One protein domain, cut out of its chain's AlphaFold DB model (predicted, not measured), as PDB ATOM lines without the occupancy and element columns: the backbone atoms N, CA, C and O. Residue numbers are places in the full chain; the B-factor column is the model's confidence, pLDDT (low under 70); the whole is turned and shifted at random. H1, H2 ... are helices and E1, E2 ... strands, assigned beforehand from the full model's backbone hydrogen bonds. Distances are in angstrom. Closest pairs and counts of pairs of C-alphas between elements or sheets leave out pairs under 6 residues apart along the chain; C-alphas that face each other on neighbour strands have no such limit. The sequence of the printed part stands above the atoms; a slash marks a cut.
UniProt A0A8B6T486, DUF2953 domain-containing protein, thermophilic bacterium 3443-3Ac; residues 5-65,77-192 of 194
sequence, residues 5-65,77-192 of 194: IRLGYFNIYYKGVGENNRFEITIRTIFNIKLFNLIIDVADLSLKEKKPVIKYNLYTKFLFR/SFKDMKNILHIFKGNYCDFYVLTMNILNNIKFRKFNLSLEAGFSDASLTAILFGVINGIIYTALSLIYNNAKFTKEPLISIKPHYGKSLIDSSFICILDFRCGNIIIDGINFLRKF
ATOM      1  N   ILE A   5     107.878 112.447  91.430       61.12
ATOM      2  CA  ILE A   5     108.946 112.996  92.259       61.12
ATOM      3  C   ILE A   5     109.545 111.859  93.096       61.12
ATOM      4  O   ILE A   5     108.864 111.191  93.872       61.12
ATOM      5  N   ARG A   6     110.844 111.610  92.912       58.69
ATOM      6  CA  ARG A   6     111.616 110.692  93.758       58.69
ATOM      7  C   ARG A   6     112.009 111.450  95.022       58.69
ATOM      8  O   ARG A   6     112.939 112.253  94.989       58.69
ATOM      9  N   LEU A   7     111.289 111.243  96.118       64.12
ATOM     10  CA  LEU A   7     111.551 111.931  97.379       64.12
ATOM     11  C   LEU A   7     111.558 110.952  98.548       64.12
ATOM     12  O   LEU A   7     110.532 110.359  98.853       64.12
ATOM     13  N   GLY A   8     112.666 110.959  99.290       65.75
ATOM     14  CA  GLY A   8     112.619 110.814 100.741       65.75
ATOM     15  C   GLY A   8     113.250 109.543 101.299       65.75
ATOM     16  O   GLY A   8     112.665 108.467 101.238       65.75
ATOM     17  N   TYR A   9     114.425 109.691 101.906       72.19
ATOM     18  CA  TYR A   9     114.901 108.816 102.971       72.19
ATOM     19  C   TYR A   9     114.294 109.321 104.284       72.19
ATOM     20  O   TYR A   9     114.609 110.422 104.741       72.19
ATOM     21  N   PHE A  10     113.411 108.533 104.880       74.94
ATOM     22  CA  PHE A  10     112.794 108.819 106.167       74.94
ATOM     23  C   PHE A  10     113.436 107.914 107.211       74.94
ATOM     24  O   PHE A  10     113.478 106.695 107.054       74.94
ATOM     25  N   ASN A  11     113.957 108.520 108.268       73.25
ATOM     26  CA  ASN A  11     114.537 107.808 109.387       73.25
ATOM     27  C   ASN A  11     113.960 108.367 110.678       73.25
ATOM     28  O   ASN A  11     114.177 109.530 111.012       73.25
ATOM     29  N   ILE A  12     113.217 107.530 111.381       74.88
ATOM     30  CA  ILE A  12     112.692 107.806 112.707       74.88
ATOM     31  C   ILE A  12     113.445 106.884 113.653       74.88
ATOM     32  O   ILE A  12     113.443 105.668 113.479       74.88
ATOM     33  N   TYR A  13     114.100 107.471 114.641       72.06
ATOM     34  CA  TYR A  13     114.829 106.751 115.666       72.06
ATOM     35  C   TYR A  13     114.340 107.197 117.037       72.06
ATOM     36  O   TYR A  13     114.237 108.389 117.326       72.06
ATOM     37  N   TYR A  14     114.041 106.236 117.895       71.25
ATOM     38  CA  TYR A  14     113.678 106.484 119.276       71.25
ATOM     39  C   TYR A  14     114.434 105.523 120.169       71.25
ATOM     40  O   TYR A  14     114.341 104.310 119.997       71.25
ATOM     41  N   LYS A  15     115.126 106.080 121.158       68.19
ATOM     42  CA  LYS A  15     115.774 105.300 122.199       68.19
ATOM     43  C   LYS A  15     115.325 105.816 123.558       68.19
ATOM     44  O   LYS A  15     115.718 106.901 123.984       68.19
ATOM     45  N   GLY A  16     114.495 105.023 124.218       61.75
ATOM     46  CA  GLY A  16     114.108 105.170 125.611       61.75
ATOM     47  C   GLY A  16     114.950 104.248 126.487       61.75
ATOM     48  O   GLY A  16     114.700 103.044 126.567       61.75
ATOM     49  N   VAL A  17     115.967 104.815 127.140       48.47
ATOM     50  CA  VAL A  17     116.773 104.135 128.164       48.47
ATOM     51  C   VAL A  17     116.855 105.056 129.381       48.47
ATOM     52  O   VAL A  17     117.630 106.011 129.386       48.47
ATOM     53  N   GLY A  18     116.066 104.767 130.418       58.62
ATOM     54  CA  GLY A  18     116.089 105.520 131.679       58.62
ATOM     55  C   GLY A  18     115.676 106.996 131.541       58.62
ATOM     56  O   GLY A  18     114.771 107.322 130.778       58.62
ATOM     57  N   GLU A  19     116.333 107.886 132.294       48.78
ATOM     58  CA  GLU A  19     115.997 109.322 132.421       48.78
ATOM     59  C   GLU A  19     116.318 110.172 131.171       48.78
ATOM     60  O   GLU A  19     115.876 111.312 131.063       48.78
ATOM     61  N   ASN A  20     117.044 109.632 130.184       54.00
ATOM     62  CA  ASN A  20     117.447 110.365 128.976       54.00
ATOM     63  C   ASN A  20     116.738 109.828 127.727       54.00
ATOM     64  O   ASN A  20     117.326 109.133 126.896       54.00
ATOM     65  N   ASN A  21     115.461 110.181 127.582       63.59
ATOM     66  CA  ASN A  21     114.638 109.789 126.441       63.59
ATOM     67  C   ASN A  21     114.876 110.717 125.244       63.59
ATOM     68  O   ASN A  21     114.416 111.862 125.239       63.59
ATOM     69  N   ARG A  22     115.557 110.209 124.209       65.31
ATOM     70  CA  ARG A  22     115.802 110.945 122.960       65.31
ATOM     71  C   ARG A  22     114.953 110.386 121.828       65.31
ATOM     72  O   ARG A  22     115.026 109.203 121.494       65.31
ATOM     73  N   PHE A  23     114.176 111.264 121.210       66.06
ATOM     74  CA  PHE A  23     113.388 110.970 120.021       66.06
ATOM     75  C   PHE A  23     113.907 111.807 118.851       66.06
ATOM     76  O   PHE A  23     113.849 113.034 118.890       66.06
ATOM     77  N   GLU A  24     114.423 111.154 117.814       69.56
ATOM     78  CA  GLU A  24     114.989 111.793 116.628       69.56
ATOM     79  C   GLU A  24     114.175 111.428 115.381       69.56
ATOM     80  O   GLU A  24     114.094 110.274 114.965       69.56
ATOM     81  N   ILE A  25     113.603 112.437 114.727       72.50
ATOM     82  CA  ILE A  25     113.004 112.310 113.398       72.50
ATOM     83  C   ILE A  25     113.901 113.031 112.401       72.50
ATOM     84  O   ILE A  25     114.008 114.258 112.417       72.50
ATOM     85  N   THR A  26     114.461 112.280 111.457       70.94
ATOM     86  CA  THR A  26     115.222 112.805 110.326       70.94
ATOM     87  C   THR A  26     114.532 112.471 109.002       70.94
ATOM     88  O   THR A  26     114.331 111.311 108.654       70.94
ATOM     89  N   ILE A  27     114.261 113.491 108.190       73.62
ATOM     90  CA  ILE A  27     113.785 113.343 106.808       73.62
ATOM     91  C   ILE A  27     114.842 113.922 105.875       73.62
ATOM     92  O   ILE A  27     115.228 115.088 106.001       73.62
ATOM     93  N   ARG A  28     115.319 113.118 104.925       72.06
ATOM     94  CA  ARG A  28     116.300 113.517 103.908       72.06
ATOM     95  C   ARG A  28     115.734 113.304 102.515       72.06
ATOM     96  O   ARG A  28     114.972 112.374 102.292       72.06
ATOM     97  N   THR A  29     116.119 114.130 101.553       68.50
ATOM     98  CA  THR A  29     115.859 113.847 100.136       68.50
ATOM     99  C   THR A  29     116.793 112.749  99.624       68.50
ATOM    100  O   THR A  29     117.738 112.343 100.300       68.50
ATOM    101  N   ILE A  30     116.563 112.301  98.388       68.00
ATOM    102  CA  ILE A  30     117.460 111.358  97.709       68.00
ATOM    103  C   ILE A  30     118.846 111.958  97.410       68.00
ATOM    104  O   ILE A  30     119.820 111.224  97.313       68.00
ATOM    105  N   PHE A  31     118.954 113.291  97.360       67.25
ATOM    106  CA  PHE A  31     120.219 114.031  97.260       67.25
ATOM    107  C   PHE A  31     120.895 114.230  98.628       67.25
ATOM    108  O   PHE A  31     121.748 115.098  98.783       67.25
ATOM    109  N   ASN A  32     120.474 113.471  99.648       67.88
ATOM    110  CA  ASN A  32     120.955 113.559 101.029       67.88
ATOM    111  C   ASN A  32     120.757 114.948 101.683       67.88
ATOM    112  O   ASN A  32     121.363 115.254 102.710       67.88
ATOM    113  N   ILE A  33     119.869 115.785 101.130       70.75
ATOM    114  CA  ILE A  33     119.525 117.091 101.704       70.75
ATOM    115  C   ILE A  33     118.596 116.846 102.892       70.75
ATOM    116  O   ILE A  33     117.508 116.295 102.727       70.75
ATOM    117  N   LYS A  34     119.010 117.250 104.096       66.88
ATOM    118  CA  LYS A  34     118.177 117.160 105.305       66.88
ATOM    119  C   LYS A  34     117.018 118.160 105.200       66.88
ATOM    120  O   LYS A  34     117.229 119.359 105.351       66.88
ATOM    121  N   LEU A  35     115.807 117.663 104.941       62.19
ATOM    122  CA  LEU A  35     114.571 118.457 104.903       62.19
ATOM    123  C   LEU A  35     114.109 118.816 106.314       62.19
ATOM    124  O   LEU A  35     113.721 119.951 106.587       62.19
ATOM    125  N   PHE A  36     114.162 117.832 107.207       64.56
ATOM    126  CA  PHE A  36     113.662 117.939 108.567       64.56
ATOM    127  C   PHE A  36     114.590 117.184 109.507       64.56
ATOM    128  O   PHE A  36     114.923 116.027 109.246       64.56
ATOM    129  N   ASN A  37     115.001 117.835 110.588       60.69
ATOM    130  CA  ASN A  37     115.578 117.160 111.737       60.69
ATOM    131  C   ASN A  37     114.921 117.711 113.001       60.69
ATOM    132  O   ASN A  37     115.042 118.907 113.297       60.69
ATOM    133  N   LEU A  38     114.197 116.850 113.701       59.66
ATOM    134  CA  LEU A  38     113.534 117.151 114.958       59.66
ATOM    135  C   LEU A  38     114.080 116.198 116.007       59.66
ATOM    136  O   LEU A  38     113.991 114.985 115.856       59.66
ATOM    137  N   ILE A  39     114.650 116.782 117.052       60.50
ATOM    138  CA  ILE A  39     115.133 116.066 118.222       60.50
ATOM    139  C   ILE A  39     114.266 116.538 119.385       60.50
ATOM    140  O   ILE A  39     114.196 117.741 119.667       60.50
ATOM    141  N   ILE A  40     113.544 115.603 119.993       63.66
ATOM    142  CA  ILE A  40     112.756 115.831 121.199       63.66
ATOM    143  C   ILE A  40     113.450 115.115 122.344       63.66
ATOM    144  O   ILE A  40     113.558 113.887 122.333       63.66
ATOM    145  N   ASP A  41     113.854 115.889 123.344       56.06
ATOM    146  CA  ASP A  41     114.178 115.348 124.657       56.06
ATOM    147  C   ASP A  41     112.862 115.287 125.441       56.06
ATOM    148  O   ASP A  41     112.238 116.320 125.737       56.06
ATOM    149  N   VAL A  42     112.375 114.070 125.688       53.00
ATOM    150  CA  VAL A  42     111.136 113.852 126.442       53.00
ATOM    151  C   VAL A  42     111.476 114.025 127.919       53.00
ATOM    152  O   VAL A  42     111.983 113.104 128.551       53.00
ATOM    153  N   ALA A  43     111.240 115.230 128.439       45.66
ATOM    154  CA  ALA A  43     111.398 115.539 129.854       45.66
ATOM    155  C   ALA A  43     110.204 114.992 130.654       45.66
ATOM    156  O   ALA A  43     109.074 114.952 130.168       45.66
ATOM    157  N   ASP A  44     110.468 114.579 131.886       40.38
ATOM    158  CA  ASP A  44     109.579 113.796 132.741       40.38
ATOM    159  C   ASP A  44     108.101 114.217 132.754       40.38
ATOM    160  O   ASP A  44     107.738 115.403 132.783       40.38
ATOM    161  N   LEU A  45     107.241 113.196 132.816       37.72
ATOM    162  CA  LEU A  45     105.806 113.288 133.081       37.72
ATOM    163  C   LEU A  45     105.568 113.994 134.426       37.72
ATOM    164  O   LEU A  45     105.464 113.367 135.475       37.72
ATOM    165  N   SER A  46     105.477 115.322 134.420       37.19
ATOM    166  CA  SER A  46     105.140 116.082 135.623       37.19
ATOM    167  C   SER A  46     103.621 116.154 135.778       37.19
ATOM    168  O   SER A  46     102.939 116.810 134.988       37.19
ATOM    169  N   LEU A  47     103.092 115.541 136.836       31.77
ATOM    170  CA  LEU A  47     101.715 115.740 137.290       31.77
ATOM    171  C   LEU A  47     101.564 117.174 137.811       31.77
ATOM    172  O   LEU A  47     102.048 117.505 138.890       31.77
ATOM    173  N   LYS A  48     100.885 118.040 137.053       34.44
ATOM    174  CA  LYS A  48     100.431 119.340 137.557       34.44
ATOM    175  C   LYS A  48      98.916 119.261 137.736       34.44
ATOM    176  O   LYS A  48      98.205 118.919 136.796       34.44
ATOM    177  N   GLU A  49      98.433 119.526 138.951       41.62
ATOM    178  CA  GLU A  49      96.997 119.663 139.263       41.62
ATOM    179  C   GLU A  49      96.133 118.432 138.894       41.62
ATOM    180  O   GLU A  49      95.083 118.555 138.261       41.62
ATOM    181  N   LYS A  50      96.571 117.220 139.281       38.06
ATOM    182  CA  LYS A  50      95.843 115.943 139.068       38.06
ATOM    183  C   LYS A  50      95.550 115.594 137.594       38.06
ATOM    184  O   LYS A  50      94.683 114.768 137.317       38.06
ATOM    185  N   LYS A  51      96.276 116.186 136.638       36.41
ATOM    186  CA  LYS A  51      96.185 115.866 135.203       36.41
ATOM    187  C   LYS A  51      97.576 115.487 134.678       36.41
ATOM    188  O   LYS A  51      98.533 116.204 134.980       36.41
ATOM    189  N   PRO A  52      97.737 114.389 133.913       33.19
ATOM    190  CA  PRO A  52      99.047 114.031 133.384       33.19
ATOM    191  C   PRO A  52      99.406 115.000 132.253       33.19
ATOM    192  O   PRO A  52      98.650 115.143 131.291       33.19
ATOM    193  N   VAL A  53     100.536 115.697 132.393       36.81
ATOM    194  CA  VAL A  53     101.043 116.666 131.415       36.81
ATOM    195  C   VAL A  53     102.409 116.197 130.921       36.81
ATOM    196  O   VAL A  53     103.324 115.990 131.714       36.81
ATOM    197  N   ILE A  54     102.558 116.060 129.602       44.75
ATOM    198  CA  ILE A  54     103.835 115.709 128.966       44.75
ATOM    199  C   ILE A  54     104.602 117.007 128.688       44.75
ATOM    200  O   ILE A  54     104.145 117.841 127.901       44.75
ATOM    201  N   LYS A  55     105.757 117.201 129.336       43.06
ATOM    202  CA  LYS A  55     106.689 118.296 129.025       43.06
ATOM    203  C   LYS A  55     107.708 117.790 128.008       43.06
ATOM    204  O   LYS A  55     108.260 116.717 128.169       43.06
ATOM    205  N   TYR A  56     107.990 118.553 126.962       45.34
ATOM    206  CA  TYR A  56     109.029 118.173 126.007       45.34
ATOM    207  C   TYR A  56     109.774 119.404 125.501       45.34
ATOM    208  O   TYR A  56     109.169 120.456 125.269       45.34
ATOM    209  N   ASN A  57     111.092 119.272 125.344       39.75
ATOM    210  CA  ASN A  57     111.938 120.305 124.757       39.75
ATOM    211  C   ASN A  57     112.124 119.989 123.268       39.75
ATOM    212  O   ASN A  57     112.595 118.914 122.907       39.75
ATOM    213  N   LEU A  58     111.707 120.916 122.397       43.59
ATOM    214  CA  LEU A  58     111.839 120.779 120.945       43.59
ATOM    215  C   LEU A  58     113.100 121.490 120.451       43.59
ATOM    216  O   LEU A  58     113.158 122.721 120.483       43.59
ATOM    217  N   TYR A  59     114.044 120.739 119.887       49.72
ATOM    218  CA  TYR A  59     115.132 121.293 119.085       49.72
ATOM    219  C   TYR A  59     114.861 120.999 117.604       49.72
ATOM    220  O   TYR A  59     115.022 119.876 117.127       49.72
ATOM    221  N   THR A  60     114.408 122.011 116.859       44.34
ATOM    222  CA  THR A  60     114.113 121.897 115.422       44.34
ATOM    223  C   THR A  60     115.169 122.635 114.594       44.34
ATOM    224  O   THR A  60     115.393 123.832 114.769       44.34
ATOM    225  N   LYS A  61     115.827 121.933 113.660       41.91
ATOM    226  CA  LYS A  61     116.730 122.536 112.661       41.91
ATOM    227  C   LYS A  61     116.098 122.339 111.279       41.91
ATOM    228  O   LYS A  61     116.240 121.281 110.673       41.91
ATOM    229  N   PHE A  62     115.324 123.325 110.824       39.53
ATOM    230  CA  PHE A  62     114.559 123.271 109.570       39.53
ATOM    231  C   PHE A  62     115.314 123.971 108.431       39.53
ATOM    232  O   PHE A  62     115.837 125.064 108.639       39.53
ATOM    233  N   LEU A  63     115.362 123.365 107.235       35.81
ATOM    234  CA  LEU A  63     116.052 123.940 106.064       35.81
ATOM    235  C   LEU A  63     115.144 124.821 105.176       35.81
ATOM    236  O   LEU A  63     115.598 125.320 104.151       35.81
ATOM    237  N   PHE A  64     113.888 125.065 105.567       35.62
ATOM    238  CA  PHE A  64     113.009 126.044 104.912       35.62
ATOM    239  C   PHE A  64     112.906 127.319 105.756       35.62
ATOM    240  O   PHE A  64     112.276 127.386 106.810       35.62
ATOM    241  N   ARG A  65     113.591 128.345 105.269       36.62
ATOM    242  CA  ARG A  65     113.940 129.614 105.908       36.62
ATOM    243  C   ARG A  65     112.765 130.610 106.036       36.62
ATOM    244  O   ARG A  65     112.973 131.787 105.776       36.62
ATOM    245  N   SER A  77      96.772 117.888 126.179       46.28
ATOM    246  CA  SER A  77      95.833 117.474 127.228       46.28
ATOM    247  C   SER A  77      95.041 116.232 126.809       46.28
ATOM    248  O   SER A  77      94.703 116.058 125.640       46.28
ATOM    249  N   PHE A  78      94.635 115.392 127.770       45.62
ATOM    250  CA  PHE A  78      93.721 114.259 127.523       45.62
ATOM    251  C   PHE A  78      92.384 114.688 126.899       45.62
ATOM    252  O   PHE A  78      91.748 113.911 126.185       45.62
ATOM    253  N   LYS A  79      91.956 115.935 127.135       55.00
ATOM    254  CA  LYS A  79      90.744 116.501 126.526       55.00
ATOM    255  C   LYS A  79      90.898 116.683 125.008       55.00
ATOM    256  O   LYS A  79      89.942 116.438 124.277       55.00
ATOM    257  N   ASP A  80      92.105 117.005 124.541       57.53
ATOM    258  CA  ASP A  80      92.416 117.140 123.113       57.53
ATOM    259  C   ASP A  80      92.367 115.770 122.421       57.53
ATOM    260  O   ASP A  80      91.818 115.638 121.328       57.53
ATOM    261  N   MET A  81      92.841 114.719 123.102       53.41
ATOM    262  CA  MET A  81      92.805 113.340 122.601       53.41
ATOM    263  C   MET A  81      91.370 112.824 122.407       53.41
ATOM    264  O   MET A  81      91.077 112.176 121.402       53.41
ATOM    265  N   LYS A  82      90.452 113.141 123.332       62.28
ATOM    266  CA  LYS A  82      89.038 112.744 123.222       62.28
ATOM    267  C   LYS A  82      88.330 113.453 122.062       62.28
ATOM    268  O   LYS A  82      87.552 112.818 121.353       62.28
ATOM    269  N   ASN A  83      88.638 114.731 121.834       61.50
ATOM    270  CA  ASN A  83      88.111 115.482 120.692       61.50
ATOM    271  C   ASN A  83      88.636 114.926 119.363       61.50
ATOM    272  O   ASN A  83      87.854 114.724 118.440       61.50
ATOM    273  N   ILE A  84      89.927 114.591 119.294       60.88
ATOM    274  CA  ILE A  84      90.525 113.936 118.125       60.88
ATOM    275  C   ILE A  84      89.804 112.613 117.824       60.88
ATOM    276  O   ILE A  84      89.338 112.406 116.706       60.88
ATOM    277  N   LEU A  85      89.633 111.747 118.828       61.47
ATOM    278  CA  LEU A  85      88.935 110.463 118.677       61.47
ATOM    279  C   LEU A  85      87.486 110.618 118.191       61.47
ATOM    280  O   LEU A  85      87.017 109.810 117.389       61.47
ATOM    281  N   HIS A  86      86.774 111.648 118.655       65.31
ATOM    282  CA  HIS A  86      85.397 111.913 118.235       65.31
ATOM    283  C   HIS A  86      85.313 112.344 116.763       65.31
ATOM    284  O   HIS A  86      84.468 111.849 116.020       65.31
ATOM    285  N   ILE A  87      86.224 113.215 116.323       61.25
ATOM    286  CA  ILE A  87      86.301 113.665 114.927       61.25
ATOM    287  C   ILE A  87      86.665 112.488 114.003       61.25
ATOM    288  O   ILE A  87      86.083 112.341 112.928       61.25
ATOM    289  N   PHE A  88      87.567 111.601 114.438       59.94
ATOM    290  CA  PHE A  88      87.925 110.401 113.675       59.94
ATOM    291  C   PHE A  88      86.768 109.403 113.537       59.94
ATOM    292  O   PHE A  88      86.632 108.786 112.482       59.94
ATOM    293  N   LYS A  89      85.910 109.259 114.557       63.59
ATOM    294  CA  LYS A  89      84.748 108.356 114.494       63.59
ATOM    295  C   LYS A  89      83.704 108.787 113.462       63.59
ATOM    296  O   LYS A  89      83.143 107.922 112.800       63.59
ATOM    297  N   GLY A  90      83.455 110.090 113.315       66.50
ATOM    298  CA  GLY A  90      82.437 110.601 112.387       66.50
ATOM    299  C   GLY A  90      82.794 110.435 110.907       66.50
ATOM    300  O   GLY A  90      81.903 110.290 110.080       66.50
ATOM    301  N   ASN A  91      84.090 110.400 110.579       69.25
ATOM    302  CA  ASN A  91      84.589 110.454 109.198       69.25
ATOM    303  C   ASN A  91      85.535 109.289 108.853       69.25
ATOM    304  O   ASN A  91      86.424 109.432 108.011       69.25
ATOM    305  N   TYR A  92      85.374 108.137 109.511       74.88
ATOM    306  CA  TYR A  92      86.265 106.985 109.333       74.88
ATOM    307  C   TYR A  92      86.346 106.521 107.871       74.88
ATOM    308  O   TYR A  92      87.440 106.271 107.369       74.88
ATOM    309  N   CYS A  93      85.210 106.465 107.166       78.50
ATOM    310  CA  CYS A  93      85.168 106.060 105.760       78.50
ATOM    311  C   CYS A  93      85.957 107.017 104.857       78.50
ATOM    312  O   CYS A  93      86.770 106.566 104.053       78.50
ATOM    313  N   ASP A  94      85.782 108.329 105.030       77.25
ATOM    314  CA  ASP A  94      86.512 109.338 104.253       77.25
ATOM    315  C   ASP A  94      88.021 109.277 104.526       77.25
ATOM    316  O   ASP A  94      88.832 109.376 103.603       77.25
ATOM    317  N   PHE A  95      88.407 109.063 105.786       78.12
ATOM    318  CA  PHE A  95      89.808 108.895 106.167       78.12
ATOM    319  C   PHE A  95      90.413 107.614 105.582       78.12
ATOM    320  O   PHE A  95      91.541 107.631 105.084       78.12
ATOM    321  N   TYR A  96      89.663 106.512 105.605       83.19
ATOM    322  CA  TYR A  96      90.076 105.246 105.013       83.19
ATOM    323  C   TYR A  96      90.300 105.398 103.505       83.19
ATOM    324  O   TYR A  96      91.388 105.091 103.021       83.19
ATOM    325  N   VAL A  97      89.332 105.957 102.771       82.81
ATOM    326  CA  VAL A  97      89.430 106.180 101.317       82.81
ATOM    327  C   VAL A  97      90.606 107.090 100.968       82.81
ATOM    328  O   VAL A  97      91.389 106.762 100.075       82.81
ATOM    329  N   LEU A  98      90.789 108.196 101.699       82.44
ATOM    330  CA  LEU A  98      91.947 109.070 101.512       82.44
ATOM    331  C   LEU A  98      93.256 108.299 101.701       82.44
ATOM    332  O   LEU A  98      94.159 108.389 100.871       82.44
ATOM    333  N   THR A  99      93.354 107.536 102.789       81.81
ATOM    334  CA  THR A  99      94.554 106.760 103.112       81.81
ATOM    335  C   THR A  99      94.862 105.762 101.998       81.81
ATOM    336  O   THR A  99      96.013 105.671 101.573       81.81
ATOM    337  N   MET A 100      93.847 105.093 101.445       85.00
ATOM    338  CA  MET A 100      94.021 104.179 100.312       85.00
ATOM    339  C   MET A 100      94.482 104.892  99.044       85.00
ATOM    340  O   MET A 100      95.425 104.436  98.395       85.00
ATOM    341  N   ASN A 101      93.897 106.043  98.712       83.75
ATOM    342  CA  ASN A 101      94.315 106.836  97.552       83.75
ATOM    343  C   ASN A 101      95.772 107.301  97.670       83.75
ATOM    344  O   ASN A 101      96.519 107.289  96.688       83.75
ATOM    345  N   ILE A 102      96.204 107.667  98.877       82.75
ATOM    346  CA  ILE A 102      97.588 108.055  99.142       82.75
ATOM    347  C   ILE A 102      98.516 106.840  99.022       82.75
ATOM    348  O   ILE A 102      99.496 106.906  98.276       82.75
ATOM    349  N   LEU A 103      98.205 105.727  99.697       86.12
ATOM    350  CA  LEU A 103      99.032 104.513  99.701       86.12
ATOM    351  C   LEU A 103      99.217 103.924  98.296       86.12
ATOM    352  O   LEU A 103     100.347 103.602  97.927       86.12
ATOM    353  N   ASN A 104      98.165 103.913  97.471       86.56
ATOM    354  CA  ASN A 104      98.211 103.466  96.070       86.56
ATOM    355  C   ASN A 104      99.217 104.244  95.207       86.56
ATOM    356  O   ASN A 104      99.729 103.744  94.197       86.56
ATOM    357  N   ASN A 105      99.523 105.479  95.601       85.06
ATOM    358  CA  ASN A 105     100.466 106.349  94.912       85.06
ATOM    359  C   ASN A 105     101.886 106.298  95.494       85.06
ATOM    360  O   ASN A 105     102.785 106.953  94.948       85.06
ATOM    361  N   ILE A 106     102.102 105.511  96.552       85.81
ATOM    362  CA  ILE A 106     103.389 105.322  97.215       85.81
ATOM    363  C   ILE A 106     104.040 104.019  96.740       85.81
ATOM    364  O   ILE A 106     103.418 102.963  96.607       85.81
ATOM    365  N   LYS A 107     105.345 104.095  96.480       88.50
ATOM    366  CA  LYS A 107     106.195 102.950  96.170       88.50
ATOM    367  C   LYS A 107     107.328 102.860  97.187       88.50
ATOM    368  O   LYS A 107     108.246 103.671  97.152       88.50
ATOM    369  N   PHE A 108     107.290 101.864  98.061       89.19
ATOM    370  CA  PHE A 108     108.330 101.586  99.044       89.19
ATOM    371  C   PHE A 108     109.514 100.862  98.398       89.19
ATOM    372  O   PHE A 108     109.373  99.806  97.778       89.19
ATOM    373  N   ARG A 109     110.706 101.440  98.554       88.56
ATOM    374  CA  ARG A 109     111.988 100.851  98.145       88.56
ATOM    375  C   ARG A 109     112.698 100.122  99.270       88.56
ATOM    376  O   ARG A 109     113.408  99.148  99.032       88.56
ATOM    377  N   LYS A 110     112.534 100.647 100.478       89.44
ATOM    378  CA  LYS A 110     113.055 100.091 101.717       89.44
ATOM    379  C   LYS A 110     112.035 100.372 102.806       89.44
ATOM    380  O   LYS A 110     111.534 101.492 102.890       89.44
ATOM    381  N   PHE A 111     111.748  99.370 103.614       91.94
ATOM    382  CA  PHE A 111     110.900  99.485 104.786       91.94
ATOM    383  C   PHE A 111     111.528  98.600 105.851       91.94
ATOM    384  O   PHE A 111     111.476  97.381 105.739       91.94
ATOM    385  N   ASN A 112     112.178  99.218 106.830       93.12
ATOM    386  CA  ASN A 112     112.826  98.531 107.932       93.12
ATOM    387  C   ASN A 112     112.236  99.070 109.230       93.12
ATOM    388  O   ASN A 112     112.363 100.260 109.511       93.12
ATOM    389  N   LEU A 113     111.618  98.198 110.012       92.31
ATOM    390  CA  LEU A 113     111.084  98.509 111.327       92.31
ATOM    391  C   LEU A 113     111.740  97.573 112.339       92.31
ATOM    392  O   LEU A 113     111.615  96.359 112.224       92.31
ATOM    393  N   SER A 114     112.432  98.130 113.322       92.31
ATOM    394  CA  SER A 114     112.925  97.400 114.483       92.31
ATOM    395  C   SER A 114     112.320  98.017 115.729       92.31
ATOM    396  O   SER A 114     112.365  99.232 115.885       92.31
ATOM    397  N   LEU A 115     111.764  97.201 116.608       90.12
ATOM    398  CA  LEU A 115     111.203  97.636 117.875       90.12
ATOM    399  C   LEU A 115     111.538  96.602 118.938       90.12
ATOM    400  O   LEU A 115     111.269  95.416 118.779       90.12
ATOM    401  N   GLU A 116     112.122  97.069 120.020       89.12
ATOM    402  CA  GLU A 116     112.446  96.304 121.202       89.12
ATOM    403  C   GLU A 116     111.801  97.007 122.386       89.12
ATOM    404  O   GLU A 116     112.038  98.191 122.616       89.12
ATOM    405  N   ALA A 117     110.921  96.313 123.095       84.56
ATOM    406  CA  ALA A 117     110.201  96.902 124.212       84.56
ATOM    407  C   ALA A 117     110.075  95.899 125.352       84.56
ATOM    408  O   ALA A 117     109.814  94.714 125.131       84.56
ATOM    409  N   GLY A 118     110.262  96.386 126.570       83.06
ATOM    410  CA  GLY A 118     110.353  95.564 127.761       83.06
ATOM    411  C   GLY A 118     109.985  96.321 129.019       83.06
ATOM    412  O   GLY A 118     110.231  97.522 129.116       83.06
ATOM    413  N   PHE A 119     109.419  95.604 129.985       83.38
ATOM    414  CA  PHE A 119     109.267  96.032 131.370       83.38
ATOM    415  C   PHE A 119     109.978  95.038 132.299       83.38
ATOM    416  O   PHE A 119     110.329  93.921 131.910       83.38
ATOM    417  N   SER A 120     110.206  95.441 133.553       81.56
ATOM    418  CA  SER A 120     110.690  94.525 134.595       81.56
ATOM    419  C   SER A 120     109.703  93.379 134.838       81.56
ATOM    420  O   SER A 120     110.118  92.241 135.024       81.56
ATOM    421  N   ASP A 121     108.402  93.673 134.776       82.81
ATOM    422  CA  ASP A 121     107.333  92.681 134.853       82.81
ATOM    423  C   ASP A 121     107.093  92.026 133.481       82.81
ATOM    424  O   ASP A 121     106.831  92.689 132.466       82.81
ATOM    425  N   ALA A 122     107.169  90.696 133.452       86.56
ATOM    426  CA  ALA A 122     106.957  89.906 132.250       86.56
ATOM    427  C   ALA A 122     105.508  89.955 131.742       86.56
ATOM    428  O   ALA A 122     105.287  89.953 130.530       86.56
ATOM    429  N   SER A 123     104.533  90.069 132.643       86.50
ATOM    430  CA  SER A 123     103.110  90.153 132.300       86.50
ATOM    431  C   SER A 123     102.816  91.462 131.574       86.50
ATOM    432  O   SER A 123     102.198  91.470 130.509       86.50
ATOM    433  N   LEU A 124     103.344  92.573 132.098       80.00
ATOM    434  CA  LEU A 124     103.244  93.884 131.451       80.00
ATOM    435  C   LEU A 124     103.958  93.902 130.098       80.00
ATOM    436  O   LEU A 124     103.434  94.464 129.137       80.00
ATOM    437  N   THR A 125     105.120  93.252 130.000       84.12
ATOM    438  CA  THR A 125     105.851  93.109 128.734       84.12
ATOM    439  C   THR A 125     105.023  92.357 127.693       84.12
ATOM    440  O   THR A 125     104.916  92.809 126.555       84.12
ATOM    441  N   ALA A 126     104.386  91.244 128.073       86.44
ATOM    442  CA  ALA A 126     103.548  90.452 127.174       86.44
ATOM    443  C   ALA A 126     102.321  91.236 126.679       86.44
ATOM    444  O   ALA A 126     102.028  91.228 125.482       86.44
ATOM    445  N   ILE A 127     101.641  91.961 127.574       84.81
ATOM    446  CA  ILE A 127     100.496  92.813 127.218       84.81
ATOM    447  C   ILE A 127     100.937  93.926 126.262       84.81
ATOM    448  O   ILE A 127     100.325  94.108 125.208       84.81
ATOM    449  N   LEU A 128     102.015  94.648 126.596       81.94
ATOM    450  CA  LEU A 128     102.552  95.716 125.754       81.94
ATOM    451  C   LEU A 128     102.897  95.183 124.360       81.94
ATOM    452  O   LEU A 128     102.498  95.774 123.358       81.94
ATOM    453  N   PHE A 129     103.607  94.059 124.299       88.38
ATOM    454  CA  PHE A 129     104.008  93.431 123.049       88.38
ATOM    455  C   PHE A 129     102.799  93.011 122.203       88.38
ATOM    456  O   PHE A 129     102.778  93.266 121.000       88.38
ATOM    457  N   GLY A 130     101.761  92.440 122.822       86.25
ATOM    458  CA  GLY A 130     100.512  92.094 122.142       86.25
ATOM    459  C   GLY A 130      99.818  93.312 121.527       86.25
ATOM    460  O   GLY A 130      99.454  93.289 120.350       86.25
ATOM    461  N   VAL A 131      99.702  94.406 122.287       86.69
ATOM    462  CA  VAL A 131      99.106  95.666 121.809       86.69
ATOM    463  C   VAL A 131      99.926  96.268 120.666       86.69
ATOM    464  O   VAL A 131      99.375  96.620 119.622       86.69
ATOM    465  N   ILE A 132     101.245  96.356 120.841       87.50
ATOM    466  CA  ILE A 132     102.181  96.880 119.842       87.50
ATOM    467  C   ILE A 132     102.080  96.086 118.537       87.50
ATOM    468  O   ILE A 132     101.919  96.683 117.471       87.50
ATOM    469  N   ASN A 133     102.131  94.755 118.616       89.38
ATOM    470  CA  ASN A 133     102.012  93.895 117.445       89.38
ATOM    471  C   ASN A 133     100.665  94.088 116.755       89.38
ATOM    472  O   ASN A 133     100.637  94.270 115.540       89.38
ATOM    473  N   GLY A 134      99.564  94.109 117.508       89.19
ATOM    474  CA  GLY A 134      98.234  94.334 116.945       89.19
ATOM    475  C   GLY A 134      98.169  95.622 116.123       89.19
ATOM    476  O   GLY A 134      97.709  95.607 114.982       89.19
ATOM    477  N   ILE A 135      98.704  96.725 116.651       87.88
ATOM    478  CA  ILE A 135      98.725  98.016 115.952       87.88
ATOM    479  C   ILE A 135      99.639  97.964 114.720       87.88
ATOM    480  O   ILE A 135      99.215  98.342 113.626       87.88
ATOM    481  N   ILE A 136     100.882  97.494 114.880       90.12
ATOM    482  CA  ILE A 136     101.878  97.504 113.803       90.12
ATOM    483  C   ILE A 136     101.451  96.596 112.654       90.12
ATOM    484  O   ILE A 136     101.481  97.038 111.510       90.12
ATOM    485  N   TYR A 137     101.024  95.361 112.927       91.00
ATOM    486  CA  TYR A 137     100.618  94.431 111.875       91.00
ATOM    487  C   TYR A 137      99.321  94.861 111.187       91.00
ATOM    488  O   TYR A 137      99.197  94.683 109.976       91.00
ATOM    489  N   THR A 138      98.393  95.503 111.903       89.06
ATOM    490  CA  THR A 138      97.193  96.082 111.276       89.06
ATOM    491  C   THR A 138      97.572  97.205 110.311       89.06
ATOM    492  O   THR A 138      97.157  97.194 109.152       89.06
ATOM    493  N   ALA A 139      98.407  98.151 110.752       88.81
ATOM    494  CA  ALA A 139      98.891  99.230 109.894       88.81
ATOM    495  C   ALA A 139      99.707  98.687 108.712       88.81
ATOM    496  O   ALA A 139      99.526  99.123 107.575       88.81
ATOM    497  N   LEU A 140     100.569  97.702 108.964       90.69
ATOM    498  CA  LEU A 140     101.375  97.061 107.937       90.69
ATOM    499  C   LEU A 140     100.505  96.369 106.894       90.69
ATOM    500  O   LEU A 140     100.789  96.531 105.720       90.69
ATOM    501  N   SER A 141      99.455  95.650 107.290       90.81
ATOM    502  CA  SER A 141      98.530  94.996 106.357       90.81
ATOM    503  C   SER A 141      97.893  96.010 105.402       90.81
ATOM    504  O   SER A 141      97.903  95.824 104.186       90.81
ATOM    505  N   LEU A 142      97.438  97.152 105.931       88.94
ATOM    506  CA  LEU A 142      96.894  98.237 105.110       88.94
ATOM    507  C   LEU A 142      97.937  98.801 104.140       88.94
ATOM    508  O   LEU A 142      97.627  99.042 102.976       88.94
ATOM    509  N   ILE A 143      99.175  99.000 104.589       90.62
ATOM    510  CA  ILE A 143     100.248  99.507 103.728       90.62
ATOM    511  C   ILE A 143     100.637  98.454 102.683       90.62
ATOM    512  O   ILE A 143     100.782  98.788 101.513       90.62
ATOM    513  N   TYR A 144     100.791  97.196 103.085       90.06
ATOM    514  CA  TYR A 144     101.246  96.091 102.243       90.06
ATOM    515  C   TYR A 144     100.272  95.800 101.103       90.06
ATOM    516  O   TYR A 144     100.698  95.625  99.966       90.06
ATOM    517  N   ASN A 145      98.969  95.838 101.388       90.38
ATOM    518  CA  ASN A 145      97.937  95.553 100.395       90.38
ATOM    519  C   ASN A 145      97.709  96.703  99.405       90.38
ATOM    520  O   ASN A 145      97.268  96.461  98.285       90.38
ATOM    521  N   ASN A 146      98.000  97.947  99.798       89.81
ATOM    522  CA  ASN A 146      97.652  99.125  98.997       89.81
ATOM    523  C   ASN A 146      98.867  99.872  98.432       89.81
ATOM    524  O   ASN A 146      98.722 100.666  97.512       89.81
ATOM    525  N   ALA A 147     100.078  99.645  98.938       89.19
ATOM    526  CA  ALA A 147     101.286 100.281  98.422       89.19
ATOM    527  C   ALA A 147     102.139  99.311  97.601       89.19
ATOM    528  O   ALA A 147     102.063  98.093  97.725       89.19
ATOM    529  N   LYS A 148     103.011  99.860  96.750       90.69
ATOM    530  CA  LYS A 148     103.910  99.044  95.919       90.69
ATOM    531  C   LYS A 148     105.251  98.849  96.610       90.69
ATOM    532  O   LYS A 148     105.978  99.820  96.790       90.69
ATOM    533  N   PHE A 149     105.633  97.614  96.902       91.06
ATOM    534  CA  PHE A 149     106.946  97.283  97.460       91.06
ATOM    535  C   PHE A 149     107.890  96.799  96.355       91.06
ATOM    536  O   PHE A 149     107.510  95.983  95.523       91.06
ATOM    537  N   THR A 150     109.122  97.316  96.295       90.69
ATOM    538  CA  THR A 150     110.163  96.742  95.408       90.69
ATOM    539  C   THR A 150     111.002  95.674  96.078       90.69
ATOM    540  O   THR A 150     111.737  94.965  95.402       90.69
ATOM    541  N   LYS A 151     110.993  95.665  97.406       89.56
ATOM    542  CA  LYS A 151     111.720  94.740  98.262       89.56
ATOM    543  C   LYS A 151     110.805  94.398  99.421       89.56
ATOM    544  O   LYS A 151     110.009  95.248  99.825       89.56
ATOM    545  N   GLU A 152     110.948  93.190  99.935       90.25
ATOM    546  CA  GLU A 152     110.201  92.760 101.107       90.25
ATOM    547  C   GLU A 152     110.496  93.682 102.302       90.25
ATOM    548  O   GLU A 152     111.646  94.104 102.495       90.25
ATOM    549  N   PRO A 153     109.465  94.061 103.074       91.56
ATOM    550  CA  PRO A 153     109.655  94.836 104.288       91.56
ATOM    551  C   PRO A 153     110.383  93.992 105.345       91.56
ATOM    552  O   PRO A 153     110.030  92.845 105.591       91.56
ATOM    553  N   LEU A 154     111.377  94.580 106.006       92.75
ATOM    554  CA  LEU A 154     112.101  93.961 107.115       92.75
ATOM    555  C   LEU A 154     111.518  94.456 108.434       92.75
ATOM    556  O   LEU A 154     111.606  95.643 108.747       92.75
ATOM    557  N   ILE A 155     110.918  93.558 109.210       92.38
ATOM    558  CA  ILE A 155     110.215  93.910 110.445       92.38
ATOM    559  C   ILE A 155     110.708  93.003 111.563       92.38
ATOM    560  O   ILE A 155     110.651  91.785 111.451       92.38
ATOM    561  N   SER A 156     111.208  93.607 112.635       93.12
ATOM    562  CA  SER A 156     111.728  92.917 113.811       93.12
ATOM    563  C   SER A 156     111.133  93.556 115.055       93.12
ATOM    564  O   SER A 156     111.576  94.618 115.475       93.12
ATOM    565  N   ILE A 157     110.141  92.904 115.653       91.38
ATOM    566  CA  ILE A 157     109.551  93.339 116.920       91.38
ATOM    567  C   ILE A 157     109.919  92.287 117.961       91.38
ATOM    568  O   ILE A 157     109.561  91.120 117.806       91.38
ATOM    569  N   LYS A 158     110.667  92.679 118.992       91.62
ATOM    570  CA  LYS A 158     111.191  91.773 120.018       91.62
ATOM    571  C   LYS A 158     110.756  92.230 121.413       91.62
ATOM    572  O   LYS A 158     110.914  93.408 121.737       91.62
ATOM    573  N   PRO A 159     110.212  91.335 122.249       89.69
ATOM    574  CA  PRO A 159     109.998  91.639 123.652       89.69
ATOM    575  C   PRO A 159     111.324  91.505 124.413       89.69
ATOM    576  O   PRO A 159     112.085  90.570 124.167       89.69
ATOM    577  N   HIS A 160     111.584  92.402 125.363       87.12
ATOM    578  CA  HIS A 160     112.696  92.261 126.300       87.12
ATOM    579  C   HIS A 160     112.157  92.054 127.717       87.12
ATOM    580  O   HIS A 160     111.657  92.975 128.354       87.12
ATOM    581  N   TYR A 161     112.274  90.840 128.244       86.19
ATOM    582  CA  TYR A 161     111.787  90.521 129.586       86.19
ATOM    583  C   TYR A 161     112.791  90.944 130.666       86.19
ATOM    584  O   TYR A 161     114.002  90.896 130.456       86.19
ATOM    585  N   GLY A 162     112.291  91.374 131.827       81.19
ATOM    586  CA  GLY A 162     113.115  91.636 133.012       81.19
ATOM    587  C   GLY A 162     113.875  92.966 133.008       81.19
ATOM    588  O   GLY A 162     114.636  93.235 133.934       81.19
ATOM    589  N   LYS A 163     113.670  93.830 132.005       81.38
ATOM    590  CA  LYS A 163     114.283  95.163 131.953       81.38
ATOM    591  C   LYS A 163     113.340  96.162 131.299       81.38
ATOM    592  O   LYS A 163     112.814  95.899 130.224       81.38
ATOM    593  N   SER A 164     113.172  97.319 131.939       79.50
ATOM    594  CA  SER A 164     112.437  98.441 131.355       79.50
ATOM    595  C   SER A 164     113.283  99.114 130.276       79.50
ATOM    596  O   SER A 164     114.303  99.735 130.588       79.50
ATOM    597  N   LEU A 165     112.902  98.942 129.012       83.12
ATOM    598  CA  LEU A 165     113.555  99.572 127.866       83.12
ATOM    599  C   LEU A 165     112.588  99.705 126.698       83.12
ATOM    600  O   LEU A 165     111.692  98.877 126.529       83.12
ATOM    601  N   ILE A 166     112.791 100.730 125.874       81.81
ATOM    602  CA  ILE A 166     112.102 100.873 124.592       81.81
ATOM    603  C   ILE A 166     113.120 101.384 123.570       81.81
ATOM    604  O   ILE A 166     113.547 102.530 123.641       81.81
ATOM    605  N   ASP A 167     113.513 100.559 122.608       85.25
ATOM    606  CA  ASP A 167     114.350 100.954 121.471       85.25
ATOM    607  C   ASP A 167     113.559 100.719 120.189       85.25
ATOM    608  O   ASP A 167     113.042  99.632 119.953       85.25
ATOM    609  N   SER A 168     113.412 101.737 119.352       86.75
ATOM    610  CA  SER A 168     112.720 101.583 118.083       86.75
ATOM    611  C   SER A 168     113.402 102.370 116.982       86.75
ATOM    612  O   SER A 168     113.770 103.534 117.135       86.75
ATOM    613  N   SER A 169     113.540 101.735 115.831       87.75
ATOM    614  CA  SER A 169     114.060 102.347 114.624       87.75
ATOM    615  C   SER A 169     113.139 102.036 113.460       87.75
ATOM    616  O   SER A 169     112.711 100.905 113.241       87.75
ATOM    617  N   PHE A 170     112.826 103.067 112.698       88.19
ATOM    618  CA  PHE A 170     112.029 102.970 111.498       88.19
ATOM    619  C   PHE A 170     112.745 103.703 110.373       88.19
ATOM    620  O   PHE A 170     112.877 104.926 110.377       88.19
ATOM    621  N   ILE A 171     113.213 102.938 109.393       87.88
ATOM    622  CA  ILE A 171     113.916 103.441 108.220       87.88
ATOM    623  C   ILE A 171     113.087 103.080 107.000       87.88
ATOM    624  O   ILE A 171     112.933 101.902 106.675       87.88
ATOM    625  N   CYS A 172     112.612 104.080 106.267       87.31
ATOM    626  CA  CYS A 172     111.943 103.843 105.001       87.31
ATOM    627  C   CYS A 172     112.461 104.741 103.877       87.31
ATOM    628  O   CYS A 172     112.927 105.862 104.073       87.31
ATOM    629  N   ILE A 173     112.420 104.197 102.664       87.06
ATOM    630  CA  ILE A 173     112.703 104.911 101.422       87.06
ATOM    631  C   ILE A 173     111.485 104.698 100.547       87.06
ATOM    632  O   ILE A 173     111.128 103.551 100.271       87.06
ATOM    633  N   LEU A 174     110.860 105.780 100.107       86.44
ATOM    634  CA  LEU A 174     109.645 105.724  99.309       86.44
ATOM    635  C   LEU A 174     109.726 106.676  98.116       86.44
ATOM    636  O   LEU A 174     110.442 107.666  98.143       86.44
ATOM    637  N   ASP A 175     109.008 106.349  97.048       84.06
ATOM    638  CA  ASP A 175     108.716 107.253  95.941       84.06
ATOM    639  C   ASP A 175     107.218 107.562  95.982       84.06
ATOM    640  O   ASP A 175     106.417 106.642  96.151       84.06
ATOM    641  N   PHE A 176     106.810 108.808  95.754       76.38
ATOM    642  CA  PHE A 176     105.391 109.166  95.710       76.38
ATOM    643  C   PHE A 176     105.054 110.041  94.506       76.38
ATOM    644  O   PHE A 176     105.897 110.730  93.931       76.38
ATOM    645  N   ARG A 177     103.793 109.988  94.079       72.81
ATOM    646  CA  ARG A 177     103.258 110.850  93.019       72.81
ATOM    647  C   ARG A 177     102.511 112.016  93.659       72.81
ATOM    648  O   ARG A 177     101.372 111.856  94.073       72.81
ATOM    649  N   CYS A 178     103.145 113.187  93.736       65.81
ATOM    650  CA  CYS A 178     102.596 114.341  94.459       65.81
ATOM    651  C   CYS A 178     101.263 114.860  93.909       65.81
ATOM    652  O   CYS A 178     100.458 115.355  94.686       65.81
ATOM    653  N   GLY A 179     101.029 114.778  92.593       65.31
ATOM    654  CA  GLY A 179      99.927 115.511  91.958       65.31
ATOM    655  C   GLY A 179      98.550 115.190  92.544       65.31
ATOM    656  O   GLY A 179      97.899 116.087  93.068       65.31
ATOM    657  N   ASN A 180      98.140 113.919  92.537       64.19
ATOM    658  CA  ASN A 180      96.829 113.538  93.078       64.19
ATOM    659  C   ASN A 180      96.803 113.597  94.613       64.19
ATOM    660  O   ASN A 180      95.825 114.054  95.185       64.19
ATOM    661  N   ILE A 181      97.913 113.246  95.276       68.81
ATOM    662  CA  ILE A 181      98.016 113.254  96.745       68.81
ATOM    663  C   ILE A 181      97.790 114.657  97.325       68.81
ATOM    664  O   ILE A 181      97.114 114.799  98.340       68.81
ATOM    665  N   ILE A 182      98.346 115.703  96.698       71.88
ATOM    666  CA  ILE A 182      98.178 117.087  97.166       71.88
ATOM    667  C   ILE A 182      96.718 117.522  97.024       71.88
ATOM    668  O   ILE A 182      96.167 118.116  97.946       71.88
ATOM    669  N   ILE A 183      96.081 117.202  95.895       73.81
ATOM    670  CA  ILE A 183      94.681 117.557  95.634       73.81
ATOM    671  C   ILE A 183      93.754 116.824  96.610       73.81
ATOM    672  O   ILE A 183      92.899 117.454  97.232       73.81
ATOM    673  N   ASP A 184      93.960 115.520  96.795       71.38
ATOM    674  CA  ASP A 184      93.189 114.694  97.726       71.38
ATOM    675  C   ASP A 184      93.372 115.173  99.172       71.38
ATOM    676  O   ASP A 184      92.398 115.309  99.914       71.38
ATOM    677  N   GLY A 185      94.605 115.524  99.555       72.38
ATOM    678  CA  GLY A 185      94.918 116.091 100.864       72.38
ATOM    679  C   GLY A 185      94.256 117.450 101.106       72.38
ATOM    680  O   GLY A 185      93.682 117.669 102.172       72.38
ATOM    681  N   ILE A 186      94.274 118.357 100.122       76.38
ATOM    682  CA  ILE A 186      93.599 119.664 100.215       76.38
ATOM    683  C   ILE A 186      92.079 119.482 100.312       76.38
ATOM    684  O   ILE A 186      91.431 120.121 101.141       76.38
ATOM    685  N   ASN A 187      91.500 118.595  99.500       71.75
ATOM    686  CA  ASN A 187      90.070 118.292  99.553       71.75
ATOM    687  C   ASN A 187      89.661 117.690 100.900       71.75
ATOM    688  O   ASN A 187      88.616 118.060 101.436       71.75
ATOM    689  N   PHE A 188      90.493 116.813 101.463       71.81
ATOM    690  CA  PHE A 188      90.282 116.273 102.797       71.81
ATOM    691  C   PHE A 188      90.338 117.363 103.867       71.81
ATOM    692  O   PHE A 188      89.400 117.472 104.647       71.81
ATOM    693  N   LEU A 189      91.359 118.228 103.858       73.31
ATOM    694  CA  LEU A 189      91.466 119.355 104.797       73.31
ATOM    695  C   LEU A 189      90.291 120.335 104.681       73.31
ATOM    696  O   LEU A 189      89.850 120.881 105.682       73.31
ATOM    697  N   ARG A 190      89.743 120.541 103.477       71.00
ATOM    698  CA  ARG A 190      88.549 121.378 103.277       71.00
ATOM    699  C   ARG A 190      87.287 120.756 103.886       71.00
ATOM    700  O   ARG A 190      86.433 121.489 104.378       71.00
ATOM    701  N   LYS A 191      87.158 119.426 103.841       67.25
ATOM    702  CA  LYS A 191      86.059 118.684 104.482       67.25
ATOM    703  C   LYS A 191      86.251 118.573 106.001       67.25
ATOM    704  O   LYS A 191      85.278 118.636 106.746       67.25
ATOM    705  N   PHE A 192      87.497 118.458 106.462       62.31
ATOM    706  CA  PHE A 192      87.884 118.445 107.873       62.31
ATOM    707  C   PHE A 192      88.028 119.875 108.412       62.31
ATOM    708  O   PHE A 192      89.126 120.411 108.557       62.31
TER     709      PHE A 192
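AT A GLANCE: This is residues 5 to 65 and 77 to 192 of the 194 residues of the protein "DUF2953 domain-containing protein" of thermophilic bacterium 3443-3Ac (UniProt A0A8B6T486). A wide seven-stranded sheet makes a curled wall, with the long helix H3 packed along E5 and E6 on one of its faces. On the side of the sheet where H3 lies, the other parts make an open frame round a hollow: H2 and H4 run side by side away from one end of the wall, H1 turns off the end of H2 toward the tip of the E3 and E4 hairpin, and that hairpin bends over from the wall. The printed part has 177 residues, with four named helices and seven named strands in the order E1 E2 E3 E4 H1 H2 E5 H3 E6 E7 H4. The mixed sheet runs E4 E3 E2 E1 E7 E5 E6, antiparallel but for E5 and E6, and the class is mixed, helices and strands. The whole is only just compact, close to loose, with a radius of gyration of the C-alphas of 18.5 A and spans of 47 by 37 by 37 A.

HOW THE PARTS SIT: Start with E1, residues 9 to 16, E2, residues 21 to 28, E3, residues 34 to 48, and E4, residues 51 to 62: they form a meander, each strand the antiparallel neighbour of the one before, and each step is a hairpin. Look for N 11 and O 26, 2.8 A apart, between E1 and E2, for N 25 and O 38, 2.8 A, between E2 and E3, and for N 59 and O 39, 3.0 A, between E3 and E4. E3 bends by 57 degrees at residue 44. Past the cut come H1, residues 78 to 90, and H2, residues 92 to 104, close but not clearly touching and about perpendicular at 82 degrees, with the C-alphas of Phe 88 and Phe 95 closest at 7.9 A. Next is E5, residues 106 to 118, which bends by 79 degrees at residue 109. H3, residues 122 to 146, leads to E6, residues 154 to 159; E5, H3 and E6 make a strand-helix-strand unit, two parallel neighbour strands with a helix between, and its crossover is right-handed. N 115 and O 156 of E5 and E6 are 2.8 A apart. H3 is on the sheet at a height of 9.0 A, over E5 and along the strands at 1 degrees on the local plane, giving two layers, a sheet with a helix on one face. H2 touches H3 with residues 100 to 104 alone, closest at the C-alphas of Asn 104 and Asn 146, 5.3 A. E7, residues 165 to 176, is antiparallel to both E1 and E5: see N 12 and O 170, 2.8 A, and N 114 and O 169, 2.8 A. H4, residues 178 to 191, touches H2 at a shallow tilt of 9 degrees, opposite ways, with the C-alphas of Ile 102 and Ile 181 closest at 5.7 A. H1 and H4 are apart. Every O i to N i+4 pair is within hydrogen-bond range in H1, H2 and H3, and 9 of 10 are in H4.

IN THESE COORDINATES: Find C-alpha 9 at (114.901, 108.816, 102.971), where E1 begins; E1 and E2 each run 22.9 A, E3 36.9 A and E4 32.4 A. H1 measures 19.2 A, H2 18.2 A and E5 32.8 A. H3 begins at C-alpha 122, (106.957, 89.906, 132.250), and runs 35.7 A. E6 covers 16.8 A, E7 34.5 A and H4 19.8 A, ending at C-alpha 191, (86.059, 118.684, 104.482).

THE WHOLE: The two C-alphas farthest apart are those of Glu 49 and Thr 150, 51.2 A. Residues 66 to 76 are not printed, and C-alphas 65 and 77 stand 30.5 A apart across this cut. Of the links that are printed whole, none is long. Residues 79 to 86, within H1, stand free. The mean pLDDT of the printed part is 72.1; 71 residues are under 70, among them residues 34 to 65 and 77 to 91.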